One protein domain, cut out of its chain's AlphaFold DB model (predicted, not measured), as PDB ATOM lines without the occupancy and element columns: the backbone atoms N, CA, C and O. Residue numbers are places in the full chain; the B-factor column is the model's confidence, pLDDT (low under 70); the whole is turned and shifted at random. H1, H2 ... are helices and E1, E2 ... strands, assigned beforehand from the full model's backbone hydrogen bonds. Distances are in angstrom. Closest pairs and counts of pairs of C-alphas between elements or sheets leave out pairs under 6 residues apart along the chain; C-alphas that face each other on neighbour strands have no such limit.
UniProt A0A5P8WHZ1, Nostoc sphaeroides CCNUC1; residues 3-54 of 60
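This is residues 3 to 54 of the 60 residues of a protein of Nostoc sphaeroides CCNUC1 (UniProt A0A5P8WHZ1). One helix, H1, sticks out with residues 3 to 11 and 14 to 19 beyond a small, strongly twisted sheet of four strands, and the two parts are joined by a tight link. In the sheet the long strand E3 is the shared partner: E1 and E2 pair with different parts of it on one side, and E4 runs along the other side. The printed part has 52 residues, with one named helix and four named strands in the order H1, E1, E2, E3, E4; the three neighbour pairs, E1 with E3, E2 with E3 and E3 with E4, are antiparallel. The class is mixed, helices and strands, with 17 residues in H1 and 20 in the strands. The whole is loose, with a radius of gyration of the C-alphas of 13.3 A, and flat, spanning 37 by 28 by 15 A.

Find C-alpha 3 at (57.988, 60.303, -12.859), where the printed part begins; from there H1, residues 3 to 19, runs 23.7 A to C-alpha 19 at (35.652, 54.869, -6.946), with x falling along the way. After four residues look for E1, residues 24 to 26, which is 6.8 A long. Four residues further on comes E2, residues 31 to 33, 6.4 A long. Next find C-alpha 38 at (50.891, 31.821, 0.235), where E3 begins; this strand, residues 38 to 45, is the longest by residues and runs 20.7 A. Two residues later E4, residues 48 to 53, begins, and it runs 16.3 A to C-alpha 53 at (46.392, 37.302, 0.724).

Begin with the branched sheet and its strand E3, which has three neighbours; E1, E2 and E4 are edge strands. The pairing of E3 is staggered: residues 38 to 40 pair with E2, residues 40 to 45 with E4, and residues 43 to 45 with E1. E1 and E2 lie on one side of E3, and E4 lies on the other side. E2 and E3 are a hairpin, antiparallel at 115 degrees between their directions; look at N 31 and O 40, 2.8 A apart and within hydrogen-bond range. E3 and E4 are a hairpin too, antiparallel at 154 degrees, with N 43 and O 50 at 2.8 A and N 52 and O 41 at 2.9 A within hydrogen-bond range. E2, E3 and E4 form a meander, each strand the antiparallel neighbour of the one before. E1 and E3 are antiparallel at 130 degrees; the C-alphas of Gly 24 and Phe 45 face each other at 4.0 A, and N 44 and O 25 are 2.8 A apart, within hydrogen-bond range. E1 and E2 are apart, though they follow each other in the chain. Now turn to H1: it is not on the sheet, with 0 pairs of C-alphas within 10 A, and it is apart from E2, E3 and E4. In H1 every O i to N i+4 pair is within hydrogen-bond range.

The two C-alphas farthest apart are those of Gln 3 and Tyr 35, at 37.9 A, while the first and last printed C-alphas, those of Gln 3 and Cys 54, are 26.2 A apart. Residues 3 to 11 and 14 to 21 stand free; the body without them has 35 residues and spans 31 by 21 by 11 A. The printed part has no cut, and the four links between its named elements are tight. Read the B-factor column for the model's confidence: the mean pLDDT of the printed part is 75.5, and residues 3 to 22 are under 70, with a mean of 58 in H1 against 88 in E3.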
ATOM      1  N   GLN A   3      59.253  59.994 -12.177       46.34
ATOM      2  CA  GLN A   3      57.988  60.303 -12.859       46.34
ATOM      3  C   GLN A   3      56.984  59.137 -12.884       46.34
ATOM      4  O   GLN A   3      55.780  59.371 -12.853       46.34
ATOM      5  N   GLY A   4      57.458  57.884 -12.919       47.81
ATOM      6  CA  GLY A   4      56.584  56.707 -12.884       47.81
ATOM      7  C   GLY A   4      55.926  56.484 -11.519       47.81
ATOM      8  O   GLY A   4      54.762  56.102 -11.462       47.81
ATOM      9  N   LEU A   5      56.645  56.780 -10.431       47.53
ATOM     10  CA  LEU A   5      56.137  56.693  -9.058       47.53
ATOM     11  C   LEU A   5      55.151  57.828  -8.758       47.53
ATOM     12  O   LEU A   5      54.092  57.573  -8.189       47.53
ATOM     13  N   ASP A   6      55.455  59.048  -9.208       53.47
ATOM     14  CA  ASP A   6      54.569  60.206  -9.039       53.47
ATOM     15  C   ASP A   6      53.252  60.029  -9.817       53.47
ATOM     16  O   ASP A   6      52.171  60.291  -9.288       53.47
ATOM     17  N   SER A   7      53.330  59.500 -11.045       60.62
ATOM     18  CA  SER A   7      52.147  59.225 -11.875       60.62
ATOM     19  C   SER A   7      51.283  58.106 -11.289       60.62
ATOM     20  O   SER A   7      50.059  58.216 -11.280       60.62
ATOM     21  N   ALA A   8      51.901  57.047 -10.754       58.62
ATOM     22  CA  ALA A   8      51.173  55.990 -10.055       58.62
ATOM     23  C   ALA A   8      50.488  56.533  -8.788       58.62
ATOM     24  O   ALA A   8      49.314  56.253  -8.560       58.62
ATOM     25  N   GLY A   9      51.176  57.366  -8.001       59.38
ATOM     26  CA  GLY A   9      50.616  57.995  -6.801       59.38
ATOM     27  C   GLY A   9      49.417  58.908  -7.087       59.38
ATOM     28  O   GLY A   9      48.404  58.833  -6.383       59.38
ATOM     29  N   GLN A  10      49.489  59.726  -8.143       62.69
ATOM     30  CA  GLN A  10      48.359  60.555  -8.581       62.69
ATOM     31  C   GLN A  10      47.188  59.706  -9.075       62.69
ATOM     32  O   GLN A  10      46.053  59.950  -8.671       62.69
ATOM     33  N   PHE A  11      47.463  58.663  -9.861       64.19
ATOM     34  CA  PHE A  11      46.442  57.735 -10.340       64.19
ATOM     35  C   PHE A  11      45.699  57.046  -9.186       64.19
ATOM     36  O   PHE A  11      44.471  57.021  -9.178       64.19
ATOM     37  N   TYR A  12      46.410  56.545  -8.171       58.91
ATOM     38  CA  TYR A  12      45.770  55.941  -6.996       58.91
ATOM     39  C   TYR A  12      44.952  56.954  -6.189       58.91
ATOM     40  O   TYR A  12      43.880  56.616  -5.688       58.91
ATOM     41  N   THR A  13      45.413  58.204  -6.106       61.50
ATOM     42  CA  THR A  13      44.686  59.285  -5.424       61.50
ATOM     43  C   THR A  13      43.389  59.638  -6.157       61.50
ATOM     44  O   THR A  13      42.333  59.748  -5.530       61.50
ATOM     45  N   GLU A  14      43.434  59.758  -7.486       60.28
ATOM     46  CA  GLU A  14      42.245  59.986  -8.313       60.28
ATOM     47  C   GLU A  14      41.284  58.795  -8.269       60.28
ATOM     48  O   GLU A  14      40.071  58.991  -8.189       60.28
ATOM     49  N   LEU A  15      41.800  57.565  -8.252       60.41
ATOM     50  CA  LEU A  15      40.985  56.354  -8.190       60.41
ATOM     51  C   LEU A  15      40.249  56.229  -6.847       60.41
ATOM     52  O   LEU A  15      39.056  55.934  -6.835       60.41
ATOM     53  N   VAL A  16      40.905  56.538  -5.723       61.31
ATOM     54  CA  VAL A  16      40.244  56.635  -4.405       61.31
ATOM     55  C   VAL A  16      39.206  57.762  -4.394       61.31
ATOM     56  O   VAL A  16      38.111  57.599  -3.857       61.31
ATOM     57  N   SER A  17      39.500  58.891  -5.045       60.38
ATOM     58  CA  SER A  17      38.553  60.005  -5.153       60.38
ATOM     59  C   SER A  17      37.332  59.696  -6.032       60.38
ATOM     60  O   SER A  17      36.282  60.300  -5.809       60.38
ATOM     61  N   GLN A  18      37.448  58.818  -7.035       55.97
ATOM     62  CA  GLN A  18      36.378  58.522  -8.000       55.97
ATOM     63  C   GLN A  18      35.590  57.241  -7.684       55.97
ATOM     64  O   GLN A  18      34.399  57.177  -7.985       55.97
ATOM     65  N   VAL A  19      36.227  56.222  -7.099       59.53
ATOM     66  CA  VAL A  19      35.652  54.869  -6.946       59.53
ATOM     67  C   VAL A  19      35.211  54.578  -5.502       59.53
ATOM     68  O   VAL A  19      34.347  53.728  -5.285       59.53
ATOM     69  N   GLY A  20      35.722  55.321  -4.513       59.31
ATOM     70  CA  GLY A  20      35.298  55.234  -3.113       59.31
ATOM     71  C   GLY A  20      36.453  55.154  -2.111       59.31
ATOM     72  O   GLY A  20      37.623  55.059  -2.470       59.31
ATOM     73  N   ASN A  21      36.100  55.192  -0.822       58.41
ATOM     74  CA  ASN A  21      37.050  55.277   0.288       58.41
ATOM     75  C   ASN A  21      37.980  54.049   0.340       58.41
ATOM     76  O   ASN A  21      37.506  52.909   0.361       58.41
ATOM     77  N   ALA A  22      39.293  54.275   0.408       65.69
ATOM     78  CA  ALA A  22      40.263  53.202   0.590       65.69
ATOM     79  C   ALA A  22      40.047  52.550   1.964       65.69
ATOM     80  O   ALA A  22      40.211  53.190   3.001       65.69
ATOM     81  N   ILE A  23      39.663  51.270   1.980       70.31
ATOM     82  CA  ILE A  23      39.378  50.547   3.232       70.31
ATOM     83  C   ILE A  23      40.687  50.288   4.005       70.31
ATOM     84  O   ILE A  23      40.687  50.280   5.238       70.31
ATOM     85  N   GLY A  24      41.811  50.157   3.293       75.06
ATOM     86  CA  GLY A  24      43.152  50.085   3.865       75.06
ATOM     87  C   GLY A  24      44.248  50.363   2.834       75.06
ATOM     88  O   GLY A  24      44.001  50.311   1.628       75.06
ATOM     89  N   VAL A  25      45.449  50.676   3.318       81.56
ATOM     90  CA  VAL A  25      46.631  51.006   2.502       81.56
ATOM     91  C   VAL A  25      47.704  49.943   2.710       81.56
ATOM     92  O   VAL A  25      48.004  49.595   3.851       81.56
ATOM     93  N   ALA A  26      48.265  49.416   1.619       82.88
ATOM     94  CA  ALA A  26      49.363  48.457   1.689       82.88
ATOM     95  C   ALA A  26      50.611  49.103   2.309       82.88
ATOM     96  O   ALA A  26      51.037  50.178   1.891       82.88
ATOM     97  N   ASP A  27      51.179  48.431   3.304       82.56
ATOM     98  CA  ASP A  27      52.303  48.886   4.119       82.56
ATOM     99  C   ASP A  27      53.562  48.079   3.787       82.56
ATOM    100  O   ASP A  27      54.073  47.297   4.590       82.56
ATOM    101  N   GLY A  28      54.017  48.220   2.542       82.69
ATOM    102  CA  GLY A  28      55.245  47.601   2.046       82.69
ATOM    103  C   GLY A  28      55.039  46.499   1.007       82.69
ATOM    104  O   GLY A  28      53.968  46.342   0.419       82.69
ATOM    105  N   GLU A  29      56.124  45.773   0.741       87.44
ATOM    106  CA  GLU A  29      56.181  44.740  -0.291       87.44
ATOM    107  C   GLU A  29      55.506  43.433   0.163       87.44
ATOM    108  O   GLU A  29      55.553  43.080   1.348       87.44
ATOM    109  N   PRO A  30      54.901  42.678  -0.768       88.69
ATOM    110  CA  PRO A  30      54.408  41.341  -0.475       88.69
ATOM    111  C   PRO A  30      55.522  40.402   0.006       88.69
ATOM    112  O   PRO A  30      56.634  40.403  -0.518       88.69
ATOM    113  N   TYR A  31      55.200  39.541   0.967       89.06
ATOM    114  CA  TYR A  31      56.097  38.546   1.545       89.06
ATOM    115  C   TYR A  31      55.505  37.138   1.443       89.06
ATOM    116  O   TYR A  31      54.287  36.938   1.462       89.06
ATOM    117  N   TRP A  32      56.375  36.132   1.358       91.50
ATOM    118  CA  TRP A  32      55.951  34.736   1.368       91.50
ATOM    119  C   TRP A  32      55.677  34.271   2.799       91.50
ATOM    120  O   TRP A  32      56.580  34.239   3.639       91.50
ATOM    121  N   ASN A  33      54.439  33.864   3.087       89.25
ATOM    122  CA  ASN A  33      54.109  33.203   4.343       89.25
ATOM    123  C   ASN A  33      54.260  31.686   4.176       89.25
ATOM    124  O   ASN A  33      53.339  31.009   3.725       89.25
ATOM    125  N   GLY A  34      55.412  31.149   4.582       90.69
ATOM    126  CA  GLY A  34      55.708  29.717   4.473       90.69
ATOM    127  C   GLY A  34      54.830  28.807   5.336       90.69
ATOM    128  O   GLY A  34      54.662  27.643   4.993       90.69
ATOM    129  N   TYR A  35      54.232  29.324   6.415       90.56
ATOM    130  CA  TYR A  35      53.303  28.550   7.244       90.56
ATOM    131  C   TYR A  35      51.964  28.322   6.531       90.56
ATOM    132  O   TYR A  35      51.389  27.242   6.625       90.56
ATOM    133  N   LEU A  36      51.485  29.331   5.798       90.19
ATOM    134  CA  LEU A  36      50.238  29.257   5.032       90.19
ATOM    135  C   LEU A  36      50.450  28.877   3.558       90.19
ATOM    136  O   LEU A  36      49.477  28.660   2.848       90.19
ATOM    137  N   GLY A  37      51.701  28.797   3.095       90.69
ATOM    138  CA  GLY A  37      52.036  28.464   1.710       90.69
ATOM    139  C   GLY A  37      51.520  29.490   0.699       90.69
ATOM    140  O   GLY A  37      51.091  29.106  -0.385       90.69
ATOM    141  N   GLN A  38      51.507  30.778   1.059       89.50
ATOM    142  CA  GLN A  38      50.891  31.821   0.235       89.50
ATOM    143  C   GLN A  38      51.562  33.193   0.393       89.50
ATOM    144  O   GLN A  38      52.066  33.529   1.470       89.50
ATOM    145  N   TRP A  39      51.515  34.013  -0.661       90.88
ATOM    146  CA  TRP A  39      51.955  35.412  -0.630       90.88
ATOM    147  C   TRP A  39      50.970  36.292   0.139       90.88
ATOM    148  O   TRP A  39      49.753  36.151  -0.000       90.88
ATOM    149  N   GLN A  40      51.490  37.204   0.957       91.50
ATOM    150  CA  GLN A  40      50.692  38.150   1.734       91.50
ATOM    151  C   GLN A  40      51.301  39.543   1.714       91.50
ATOM    152  O   GLN A  40      52.499  39.695   1.516       91.50
ATOM    153  N   VAL A  41      50.484  40.558   1.966       91.50
ATOM    154  CA  VAL A  41      50.934  41.939   2.155       91.50
ATOM    155  C   VAL A  41      50.292  42.506   3.413       91.50
ATOM    156  O   VAL A  41      49.140  42.193   3.725       91.50
ATOM    157  N   TRP A  42      51.041  43.303   4.170       89.94
ATOM    158  CA  TRP A  42      50.486  44.035   5.303       89.94
ATOM    159  C   TRP A  42      49.650  45.200   4.794       89.94
ATOM    160  O   TRP A  42      50.071  45.940   3.912       89.94
ATOM    161  N   VAL A  43      48.447  45.351   5.335       86.19
ATOM    162  CA  VAL A  43      47.529  46.432   4.992       86.19
ATOM    163  C   VAL A  43      47.073  47.108   6.271       86.19
ATOM    164  O   VAL A  43      46.536  46.475   7.184       86.19
ATOM    165  N   ASN A  44      47.265  48.418   6.315       85.38
ATOM    166  CA  ASN A  44      46.790  49.278   7.381       85.38
ATOM    167  C   ASN A  44      45.348  49.688   7.087       85.38
ATOM    168  O   ASN A  44      45.091  50.546   6.244       85.38
ATOM    169  N   PHE A  45      44.405  49.057   7.784       83.00
ATOM    170  CA  PHE A  45      43.001  49.454   7.789       83.00
ATOM    171  C   PHE A  45      42.752  50.484   8.893       83.00
ATOM    172  O   PHE A  45      43.490  50.545   9.878       83.00
ATOM    173  N   ALA A  46      41.643  51.223   8.808       82.56
ATOM    174  CA  ALA A  46      41.211  52.109   9.897       82.56
ATOM    175  C   ALA A  46      41.026  51.363  11.238       82.56
ATOM    176  O   ALA A  46      41.205  51.936  12.308       82.56
ATOM    177  N   SER A  47      40.698  50.067  11.184       82.62
ATOM    178  CA  SER A  47      40.557  49.193  12.354       82.62
ATOM    179  C   SER A  47      41.872  48.558  12.835       82.62
ATOM    180  O   SER A  47      41.836  47.722  13.736       82.62
ATOM    181  N   GLY A  48      43.006  48.871  12.203       84.31
ATOM    182  CA  GLY A  48      44.321  48.305  12.510       84.31
ATOM    183  C   GLY A  48      44.968  47.547  11.347       84.31
ATOM    184  O   GLY A  48      44.353  47.308  10.306       84.31
ATOM    185  N   CYS A  49      46.229  47.164  11.542       88.06
ATOM    186  CA  CYS A  49      47.031  46.452  10.551       88.06
ATOM    187  C   CYS A  49      46.640  44.969  10.464       88.06
ATOM    188  O   CYS A  49      46.469  44.306  11.492       88.06
ATOM    189  N   LYS A  50      46.503  44.438   9.245       89.19
ATOM    190  CA  LYS A  50      46.250  43.012   8.983       89.19
ATOM    191  C   LYS A  50      47.037  42.549   7.765       89.19
ATOM    192  O   LYS A  50      47.211  43.319   6.827       89.19
ATOM    193  N   SER A  51      47.459  41.289   7.750       87.06
ATOM    194  CA  SER A  51      48.000  40.681   6.538       87.06
ATOM    195  C   SER A  51      46.849  40.184   5.661       87.06
ATOM    196  O   SER A  51      45.897  39.571   6.151       87.06
ATOM    197  N   VAL A  52      46.913  40.473   4.365       86.88
ATOM    198  CA  VAL A  52      45.938  40.007   3.371       86.88
ATOM    199  C   VAL A  52      46.629  39.152   2.320       86.88
ATOM    200  O   VAL A  52      47.802  39.354   2.013       86.88
ATOM    201  N   PHE A  53      45.901  38.177   1.783       86.62
ATOM    202  CA  PHE A  53      46.392  37.302   0.724       86.62
ATOM    203  C   PHE A  53      46.602  38.079  -0.584       86.62
ATOM    204  O   PHE A  53      45.761  38.890  -0.961       86.62
ATOM    205  N   CYS A  54      47.723  37.821  -1.259       86.75
ATOM    206  CA  CYS A  54      48.022  38.349  -2.590       86.75
ATOM    207  C   CYS A  54      47.644  37.304  -3.642       86.75
ATOM    208  O   CYS A  54      48.466  36.464  -4.008       86.75
TER     209      CYS A  54